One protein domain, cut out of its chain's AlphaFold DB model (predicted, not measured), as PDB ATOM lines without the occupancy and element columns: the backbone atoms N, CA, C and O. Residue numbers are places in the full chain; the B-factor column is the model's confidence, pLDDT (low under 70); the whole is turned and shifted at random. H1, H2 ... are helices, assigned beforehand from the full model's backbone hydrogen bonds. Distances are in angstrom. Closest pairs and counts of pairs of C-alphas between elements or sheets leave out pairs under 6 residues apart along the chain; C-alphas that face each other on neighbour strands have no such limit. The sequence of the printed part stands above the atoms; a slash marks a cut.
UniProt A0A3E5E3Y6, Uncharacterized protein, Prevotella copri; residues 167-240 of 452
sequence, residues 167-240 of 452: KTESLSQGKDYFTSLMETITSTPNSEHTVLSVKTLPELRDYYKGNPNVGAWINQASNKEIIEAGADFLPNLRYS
ATOM      1  N   LYS A 167     293.453 228.147 383.576       48.56
ATOM      2  CA  LYS A 167     294.758 227.976 382.920       48.56
ATOM      3  C   LYS A 167     294.683 228.449 381.470       48.56
ATOM      4  O   LYS A 167     295.511 229.268 381.095       48.56
ATOM      5  N   THR A 168     293.678 228.033 380.703       47.69
ATOM      6  CA  THR A 168     293.505 228.441 379.295       47.69
ATOM      7  C   THR A 168     293.158 229.931 379.173       47.69
ATOM      8  O   THR A 168     293.717 230.620 378.327       47.69
ATOM      9  N   GLU A 169     292.357 230.477 380.093       52.47
ATOM     10  CA  GLU A 169     292.033 231.905 380.178       52.47
ATOM     11  C   GLU A 169     293.234 232.726 380.679       52.47
ATOM     12  O   GLU A 169     293.509 233.769 380.104       52.47
ATOM     13  N   SER A 170     294.038 232.242 381.642       57.84
ATOM     14  CA  SER A 170     295.297 232.925 382.025       57.84
ATOM     15  C   SER A 170     296.366 232.886 380.927       57.84
ATOM     16  O   SER A 170     297.144 233.827 380.789       57.84
ATOM     17  N   LEU A 171     296.413 231.807 380.135       63.56
ATOM     18  CA  LEU A 171     297.326 231.670 379.004       63.56
ATOM     19  C   LEU A 171     296.882 232.563 377.838       63.56
ATOM     20  O   LEU A 171     297.725 233.233 377.250       63.56
ATOM     21  N   SER A 172     295.576 232.628 377.558       71.38
ATOM     22  CA  SER A 172     294.995 233.554 376.579       71.38
ATOM     23  C   SER A 172     295.185 235.006 377.012       71.38
ATOM     24  O   SER A 172     295.735 235.789 376.253       71.38
ATOM     25  N   GLN A 173     294.856 235.355 378.260       73.69
ATOM     26  CA  GLN A 173     295.093 236.692 378.818       73.69
ATOM     27  C   GLN A 173     296.579 237.062 378.788       73.69
ATOM     28  O   GLN A 173     296.919 238.206 378.496       73.69
ATOM     29  N   GLY A 174     297.473 236.105 379.053       77.62
ATOM     30  CA  GLY A 174     298.914 236.315 378.954       77.62
ATOM     31  C   GLY A 174     299.382 236.579 377.524       77.62
ATOM     32  O   GLY A 174     300.209 237.470 377.320       77.62
ATOM     33  N   LYS A 175     298.823 235.863 376.538       89.56
ATOM     34  CA  LYS A 175     299.048 236.116 375.108       89.56
ATOM     35  C   LYS A 175     298.529 237.495 374.703       89.56
ATOM     36  O   LYS A 175     299.289 238.280 374.152       89.56
ATOM     37  N   ASP A 176     297.280 237.815 375.024       80.50
ATOM     38  CA  ASP A 176     296.630 239.077 374.648       80.50
ATOM     39  C   ASP A 176     297.339 240.286 375.275       80.50
ATOM     40  O   ASP A 176     297.569 241.309 374.618       80.50
ATOM     41  N   TYR A 177     297.759 240.148 376.538       74.38
ATOM     42  CA  TYR A 177     298.569 241.146 377.229       74.38
ATOM     43  C   TYR A 177     299.934 241.319 376.560       74.38
ATOM     44  O   TYR A 177     300.379 242.448 376.366       74.38
ATOM     45  N   PHE A 178     300.607 240.222 376.194       87.00
ATOM     46  CA  PHE A 178     301.888 240.289 375.495       87.00
ATOM     47  C   PHE A 178     301.761 240.957 374.123       87.00
ATOM     48  O   PHE A 178     302.553 241.849 373.830       87.00
ATOM     49  N   THR A 179     300.750 240.598 373.327       84.00
ATOM     50  CA  THR A 179     300.473 241.220 372.022       84.00
ATOM     51  C   THR A 179     300.287 242.727 372.164       84.00
ATOM     52  O   THR A 179     300.985 243.508 371.518       84.00
ATOM     53  N   SER A 180     299.427 243.147 373.099       77.19
ATOM     54  CA  SER A 180     299.179 244.567 373.382       77.19
ATOM     55  C   SER A 180     300.450 245.295 373.839       77.19
ATOM     56  O   SER A 180     300.700 246.446 373.469       77.19
ATOM     57  N   LEU A 181     301.274 244.626 374.651       78.69
ATOM     58  CA  LEU A 181     302.536 245.159 375.151       78.69
ATOM     59  C   LEU A 181     303.558 245.349 374.023       78.69
ATOM     60  O   LEU A 181     304.192 246.402 373.972       78.69
ATOM     61  N   MET A 182     303.715 244.369 373.128       84.75
ATOM     62  CA  MET A 182     304.620 244.469 371.980       84.75
ATOM     63  C   MET A 182     304.213 245.632 371.077       84.75
ATOM     64  O   MET A 182     305.046 246.498 370.827       84.75
ATOM     65  N   GLU A 183     302.938 245.715 370.686       76.31
ATOM     66  CA  GLU A 183     302.418 246.823 369.871       76.31
ATOM     67  C   GLU A 183     302.678 248.188 370.517       76.31
ATOM     68  O   GLU A 183     303.140 249.119 369.857       76.31
ATOM     69  N   THR A 184     302.419 248.310 371.822       72.19
ATOM     70  CA  THR A 184     302.612 249.566 372.559       72.19
ATOM     71  C   THR A 184     304.085 249.968 372.597       72.19
ATOM     72  O   THR A 184     304.428 251.120 372.326       72.19
ATOM     73  N   ILE A 185     304.974 249.029 372.931       73.44
ATOM     74  CA  ILE A 185     306.406 249.302 373.084       73.44
ATOM     75  C   ILE A 185     307.045 249.686 371.748       73.44
ATOM     76  O   ILE A 185     307.893 250.577 371.734       73.44
ATOM     77  N   THR A 186     306.656 249.038 370.648       74.88
ATOM     78  CA  THR A 186     307.283 249.234 369.332       74.88
ATOM     79  C   THR A 186     306.663 250.380 368.538       74.88
ATOM     80  O   THR A 186     307.353 250.990 367.726       74.88
ATOM     81  N   SER A 187     305.410 250.751 368.827       71.88
ATOM     82  CA  SER A 187     304.762 251.930 368.234       71.88
ATOM     83  C   SER A 187     305.119 253.242 368.943       71.88
ATOM     84  O   SER A 187     304.852 254.315 368.405       71.88
ATOM     85  N   THR A 188     305.701 253.188 370.148       67.31
ATOM     86  CA  THR A 188     306.085 254.383 370.917       67.31
ATOM     87  C   THR A 188     307.453 254.907 370.457       67.31
ATOM     88  O   THR A 188     308.465 254.232 370.670       67.31
ATOM     89  N   PRO A 189     307.540 256.123 369.879       62.97
ATOM     90  CA  PRO A 189     308.820 256.707 369.482       62.97
ATOM     91  C   PRO A 189     309.748 256.891 370.691       62.97
ATOM     92  O   PRO A 189     309.316 257.393 371.727       62.97
ATOM     93  N   ASN A 190     311.027 256.527 370.551       70.38
ATOM     94  CA  ASN A 190     312.052 256.623 371.608       70.38
ATOM     95  C   ASN A 190     311.711 255.874 372.911       70.38
ATOM     96  O   ASN A 190     312.130 256.287 373.990       70.38
ATOM     97  N   SER A 191     310.949 254.781 372.831       68.06
ATOM     98  CA  SER A 191     310.703 253.907 373.980       68.06
ATOM     99  C   SER A 191     312.022 253.430 374.608       68.06
ATOM    100  O   SER A 191     312.876 252.861 373.932       68.06
ATOM    101  N   GLU A 192     312.187 253.637 375.916       75.50
ATOM    102  CA  GLU A 192     313.363 253.193 376.683       75.50
ATOM    103  C   GLU A 192     313.197 251.767 377.242       75.50
ATOM    104  O   GLU A 192     313.952 251.326 378.111       75.50
ATOM    105  N   HIS A 193     312.183 251.024 376.782       76.88
ATOM    106  CA  HIS A 193     311.877 249.715 377.344       76.88
ATOM    107  C   HIS A 193     313.012 248.720 377.066       76.88
ATOM    108  O   HIS A 193     313.348 248.430 375.918       76.88
ATOM    109  N   THR A 194     313.569 248.121 378.120       82.00
ATOM    110  CA  THR A 194     314.757 247.253 378.033       82.00
ATOM    111  C   THR A 194     314.558 246.014 377.162       82.00
ATOM    112  O   THR A 194     315.528 245.494 376.609       82.00
ATOM    113  N   VAL A 195     313.306 245.581 376.964       83.31
ATOM    114  CA  VAL A 195     312.957 244.478 376.050       83.31
ATOM    115  C   VAL A 195     313.394 244.746 374.603       83.31
ATOM    116  O   VAL A 195     313.698 243.808 373.876       83.31
ATOM    117  N   LEU A 196     313.507 246.013 374.184       80.94
ATOM    118  CA  LEU A 196     313.943 246.389 372.832       80.94
ATOM    119  C   LEU A 196     315.385 245.960 372.522       80.94
ATOM    120  O   LEU A 196     315.762 245.853 371.355       80.94
ATOM    121  N   SER A 197     316.197 245.705 373.550       86.50
ATOM    122  CA  SER A 197     317.570 245.213 373.399       86.50
ATOM    123  C   SER A 197     317.689 243.690 373.258       86.50
ATOM    124  O   SER A 197     318.782 243.204 372.970       86.50
ATOM    125  N   VAL A 198     316.593 242.944 373.448       86.94
ATOM    126  CA  VAL A 198     316.579 241.478 373.357       86.94
ATOM    127  C   VAL A 198     316.898 241.033 371.929       86.94
ATOM    128  O   VAL A 198     316.349 241.569 370.965       86.94
ATOM    129  N   LYS A 199     317.781 240.036 371.791       85.88
ATOM    130  CA  LYS A 199     318.301 239.584 370.493       85.88
ATOM    131  C   LYS A 199     317.777 238.227 370.061       85.88
ATOM    132  O   LYS A 199     317.786 237.941 368.867       85.88
ATOM    133  N   THR A 200     317.319 237.384 370.985       86.62
ATOM    134  CA  THR A 200     316.890 236.013 370.663       86.62
ATOM    135  C   THR A 200     315.600 235.601 371.381       86.62
ATOM    136  O   THR A 200     315.247 236.149 372.424       86.62
ATOM    137  N   LEU A 201     314.876 234.612 370.837       86.94
ATOM    138  CA  LEU A 201     313.657 234.072 371.466       86.94
ATOM    139  C   LEU A 201     313.896 233.448 372.859       86.94
ATOM    140  O   LEU A 201     313.027 233.607 373.720       86.94
ATOM    141  N   PRO A 202     315.028 232.758 373.124       90.56
ATOM    142  CA  PRO A 202     315.380 232.338 374.480       90.56
ATOM    143  C   PRO A 202     315.585 233.514 375.442       90.56
ATOM    144  O   PRO A 202     315.012 233.502 376.527       90.56
ATOM    145  N   GLU A 203     316.312 234.563 375.033       92.19
ATOM    146  CA  GLU A 203     316.484 235.773 375.856       92.19
ATOM    147  C   GLU A 203     315.138 236.445 376.167       92.19
ATOM    148  O   GLU A 203     314.911 236.894 377.288       92.19
ATOM    149  N   LEU A 204     314.217 236.470 375.197       90.19
ATOM    150  CA  LEU A 204     312.871 237.017 375.376       90.19
ATOM    151  C   LEU A 204     312.050 236.215 376.392       90.19
ATOM    152  O   LEU A 204     311.332 236.795 377.210       90.19
ATOM    153  N   ARG A 205     312.168 234.881 376.365       92.75
ATOM    154  CA  ARG A 205     311.543 234.005 377.364       92.75
ATOM    155  C   ARG A 205     312.096 234.271 378.745       92.75
ATOM    156  O   ARG A 205     311.313 234.487 379.664       92.75
ATOM    157  N   ASP A 206     313.415 234.299 378.884       92.38
ATOM    158  CA  ASP A 206     314.060 234.556 380.171       92.38
ATOM    159  C   ASP A 206     313.677 235.934 380.727       92.38
ATOM    160  O   ASP A 206     313.390 236.049 381.920       92.38
ATOM    161  N   TYR A 207     313.561 236.949 379.863       91.31
ATOM    162  CA  TYR A 207     313.119 238.294 380.236       91.31
ATOM    163  C   TYR A 207     311.719 238.304 380.874       91.31
ATOM    164  O   TYR A 207     311.496 238.972 381.883       91.31
ATOM    165  N   TYR A 208     310.768 237.546 380.318       87.25
ATOM    166  CA  TYR A 208     309.379 237.518 380.793       87.25
ATOM    167  C   TYR A 208     309.043 236.339 381.712       87.25
ATOM    168  O   TYR A 208     307.934 236.287 382.244       87.25
ATOM    169  N   LYS A 209     309.977 235.416 381.958       86.81
ATOM    170  CA  LYS A 209     309.753 234.172 382.710       86.81
ATOM    171  C   LYS A 209     309.111 234.381 384.083       86.81
ATOM    172  O   LYS A 209     308.291 233.564 384.493       86.81
ATOM    173  N   GLY A 210     309.488 235.454 384.781       77.62
ATOM    174  CA  GLY A 210     308.958 235.832 386.097       77.62
ATOM    175  C   GLY A 210     307.848 236.889 386.068       77.62
ATOM    176  O   GLY A 210     307.442 237.365 387.125       77.62
ATOM    177  N   ASN A 211     307.382 237.302 384.887       82.38
ATOM    178  CA  ASN A 211     306.363 238.340 384.761       82.38
ATOM    179  C   ASN A 211     304.984 237.798 385.196       82.38
ATOM    180  O   ASN A 211     304.579 236.742 384.707       82.38
ATOM    181  N   PRO A 212     304.234 238.501 386.064       68.19
ATOM    182  CA  PRO A 212     302.969 237.997 386.603       68.19
ATOM    183  C   PRO A 212     301.853 237.866 385.556       68.19
ATOM    184  O   PRO A 212     300.969 237.036 385.732       68.19
ATOM    185  N   ASN A 213     301.907 238.646 384.473       70.00
ATOM    186  CA  ASN A 213     300.873 238.669 383.436       70.00
ATOM    187  C   ASN A 213     301.247 237.776 382.243       70.00
ATOM    188  O   ASN A 213     300.395 237.110 381.675       70.00
ATOM    189  N   VAL A 214     302.532 237.735 381.876       78.62
ATOM    190  CA  VAL A 214     303.025 237.062 380.656       78.62
ATOM    191  C   VAL A 214     303.730 235.735 380.955       78.62
ATOM    192  O   VAL A 214     303.739 234.828 380.124       78.62
ATOM    193  N   GLY A 215     304.328 235.597 382.142       77.38
ATOM    194  CA  GLY A 215     305.286 234.537 382.459       77.38
ATOM    195  C   GLY A 215     304.715 233.128 382.338       77.38
ATOM    196  O   GLY A 215     305.383 232.232 381.827       77.38
ATOM    197  N   ALA A 216     303.462 232.915 382.743       84.81
ATOM    198  CA  ALA A 216     302.817 231.609 382.605       84.81
ATOM    199  C   ALA A 216     302.685 231.182 381.133       84.81
ATOM    200  O   ALA A 216     302.963 230.025 380.809       84.81
ATOM    201  N   TRP A 217     302.313 232.119 380.256       90.56
ATOM    202  CA  TRP A 217     302.129 231.878 378.828       90.56
ATOM    203  C   TRP A 217     303.451 231.724 378.087       90.56
ATOM    204  O   TRP A 217     303.679 230.688 377.468       90.56
ATOM    205  N   ILE A 218     304.371 232.681 378.212       87.75
ATOM    206  CA  ILE A 218     305.604 232.698 377.407       87.75
ATOM    207  C   ILE A 218     306.533 231.501 377.671       87.75
ATOM    208  O   ILE A 218     307.303 231.103 376.800       87.75
ATOM    209  N   ASN A 219     306.445 230.897 378.861       87.00
ATOM    210  CA  ASN A 219     307.194 229.689 379.210       87.00
ATOM    211  C   ASN A 219     306.623 228.412 378.567       87.00
ATOM    212  O   ASN A 219     307.345 227.423 378.454       87.00
ATOM    213  N   GLN A 220     305.341 228.413 378.196       86.56
ATOM    214  CA  GLN A 220     304.636 227.265 377.609       86.56
ATOM    215  C   GLN A 220     304.434 227.416 376.096       86.56
ATOM    216  O   GLN A 220     304.377 226.411 375.395       86.56
ATOM    217  N   ALA A 221     304.353 228.650 375.600       87.12
ATOM    218  CA  ALA A 221     304.148 228.948 374.193       87.12
ATOM    219  C   ALA A 221     305.311 228.443 373.325       87.12
ATOM    220  O   ALA A 221     306.489 228.507 373.704       87.12
ATOM    221  N   SER A 222     304.982 227.973 372.126       89.38
ATOM    222  CA  SER A 222     305.940 227.643 371.072       89.38
ATOM    223  C   SER A 222     306.654 228.895 370.544       89.38
ATOM    224  O   SER A 222     306.269 230.036 370.808       89.38
ATOM    225  N   ASN A 223     307.751 228.709 369.804       85.62
ATOM    226  CA  ASN A 223     308.429 229.824 369.134       85.62
ATOM    227  C   ASN A 223     307.489 230.537 368.161       85.62
ATOM    228  O   ASN A 223     307.423 231.763 368.180       85.62
ATOM    229  N   LYS A 224     306.729 229.758 367.383       86.62
ATOM    230  CA  LYS A 224     305.717 230.254 366.455       86.62
ATOM    231  C   LYS A 224     304.693 231.152 367.152       86.62
ATOM    232  O   LYS A 224     304.521 232.290 366.739       86.62
ATOM    233  N   GLU A 225     304.083 230.689 368.243       90.19
ATOM    234  CA  GLU A 225     303.047 231.455 368.957       90.19
ATOM    235  C   GLU A 225     303.551 232.789 369.519       90.19
ATOM    236  O   GLU A 225     302.799 233.758 369.560       90.19
ATOM    237  N   ILE A 226     304.812 232.859 369.951       90.31
ATOM    238  CA  ILE A 226     305.405 234.107 370.455       90.31
ATOM    239  C   ILE A 226     305.715 235.080 369.325       90.31
ATOM    240  O   ILE A 226     305.543 236.284 369.506       90.31
ATOM    241  N   ILE A 227     306.151 234.574 368.169       88.50
ATOM    242  CA  ILE A 227     306.328 235.396 366.968       88.50
ATOM    243  C   ILE A 227     304.970 235.958 366.534       88.50
ATOM    244  O   ILE A 227     304.846 237.166 366.387       88.50
ATOM    245  N   GLU A 228     303.936 235.116 366.436       89.44
ATOM    246  CA  GLU A 228     302.579 235.541 366.052       89.44
ATOM    247  C   GLU A 228     301.959 236.541 367.035       89.44
ATOM    248  O   GLU A 228     301.147 237.379 366.647       89.44
ATOM    249  N   ALA A 229     302.370 236.500 368.302       89.25
ATOM    250  CA  ALA A 229     301.982 237.475 369.316       89.25
ATOM    251  C   ALA A 229     302.784 238.798 369.249       89.25
ATOM    252  O   ALA A 229     302.713 239.601 370.173       89.25
ATOM    253  N   GLY A 230     303.559 239.043 368.185       86.12
ATOM    254  CA  GLY A 230     304.211 240.331 367.915       86.12
ATOM    255  C   GLY A 230     305.650 240.459 368.419       86.12
ATOM    256  O   GLY A 230     306.181 241.567 368.490       86.12
ATOM    257  N   ALA A 231     306.314 239.361 368.796       89.12
ATOM    258  CA  ALA A 231     307.727 239.422 369.186       89.12
ATOM    259  C   ALA A 231     308.640 239.901 368.040       89.12
ATOM    260  O   ALA A 231     309.676 240.515 368.286       89.12
ATOM    261  N   ASP A 232     308.259 239.639 366.792       86.31
ATOM    262  CA  ASP A 232     308.944 240.090 365.577       86.31
ATOM    263  C   ASP A 232     308.951 241.611 365.384       86.31
ATOM    264  O   ASP A 232     309.795 242.116 364.644       86.31
ATOM    265  N   PHE A 233     308.096 242.350 366.097       83.50
ATOM    266  CA  PHE A 233     308.145 243.810 366.145       83.50
ATOM    267  C   PHE A 233     309.395 244.345 366.855       83.50
ATOM    268  O   PHE A 233     309.767 245.505 366.665       83.50
ATOM    269  N   LEU A 234     310.063 243.525 367.673       84.25
ATOM    270  CA  LEU A 234     311.284 243.929 368.358       84.25
ATOM    271  C   LEU A 234     312.433 244.104 367.346       84.25
ATOM    272  O   LEU A 234     312.830 243.142 366.684       84.25
ATOM    273  N   PRO A 235     313.058 245.291 367.269       79.06
ATOM    274  CA  PRO A 235     313.975 245.636 366.174       79.06
ATOM    275  C   PRO A 235     315.254 244.782 366.148       79.06
ATOM    276  O   PRO A 235     315.833 244.500 365.091       79.06
ATOM    277  N   ASN A 236     315.700 244.337 367.323       81.75
ATOM    278  CA  ASN A 236     316.937 243.579 367.492       81.75
ATOM    279  C   ASN A 236     316.723 242.064 367.559       81.75
ATOM    280  O   ASN A 236     317.705 241.320 367.536       81.75
ATOM    281  N   LEU A 237     315.471 241.595 367.602       82.44
ATOM    282  CA  LEU A 237     315.176 240.175 367.724       82.44
ATOM    283  C   LEU A 237     315.548 239.445 366.427       82.44
ATOM    284  O   LEU A 237     315.248 239.888 365.315       82.44
ATOM    285  N   ARG A 238     316.236 238.313 366.566       78.00
ATOM    286  CA  ARG A 238     316.601 237.399 365.484       78.00
ATOM    287  C   ARG A 238     316.203 235.979 365.878       78.00
ATOM    288  O   ARG A 238     316.434 235.540 367.005       78.00
ATOM    289  N   TYR A 239     315.613 235.251 364.936       73.75
ATOM    290  CA  TYR A 239     315.176 233.871 365.127       73.75
ATOM    291  C   TYR A 239     315.415 233.030 363.869       73.75
ATOM    292  O   TYR A 239     315.624 233.554 362.773       73.75
ATOM    293  N   SER A 240     315.444 231.708 364.042       65.50
ATOM    294  CA  SER A 240     315.710 230.768 362.952       65.50
ATOM    295  C   SER A 240     314.544 230.707 361.967       65.50
ATOM    296  O   SER A 240     313.398 230.547 362.372       65.50
TER     297      SER A 240
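This is residues 167 to 240 of the 452 residues of an uncharacterized protein of Prevotella copri (UniProt A0A3E5E3Y6). One long helix, H1, makes the longest side of the domain, and four short helices and their links gather over one side of it. H4 packs on residues 170 to 175 of H1, H2 lies toward its other end, and H3 is across the cluster from it. The printed part has 74 residues, 43 of them in five named helices, in the order H1, H2, H3, H4, H5; with no named strand, the class is all helix. It is compact, with a radius of gyration of the C-alphas of 11.4 A and spans of 35 by 25 by 21 A.

H1, residues 167 to 187, touches H4, residues 215 to 218, with its residues 170 to 175 alone; the closest C-alphas, of Leu 171 and Trp 217, are 4.8 A apart. H1 is near H5, residues 223 to 228, with 7 pairs of C-alphas within 10 A. H1 is also near H2, residues 194 to 197, the closest C-alphas being 8.0 A apart. H3, residues 201 to 208, is apart from H1 but only just touches H4, with 3 pairs of C-alphas within 8 A, the closest those of Tyr 208 and Gly 215 at 5.3 A. In H1, H3 and H5 every O i to N i+4 pair is within hydrogen-bond range; H2 and H4 are too short for such a pair.

H1 runs 29.8 A from C-alpha 167 at (294.758, 227.976, 382.920) to C-alpha 187 at (304.762, 251.930, 368.234). H2 spans 5.8 A, H3 10.8 A, H4 5.4 A and H5 8.7 A, ending at C-alpha 228 at (302.579, 235.541, 366.052).

The two C-alphas farthest apart, of Lys 167 and Asn 190, are 35.3 A apart. The printed part has no cut and no long link. Residues 229 to 240 hold no named element. Model confidence is under 70 at residues 167 to 171, 188 to 189, 191, 212 and 240.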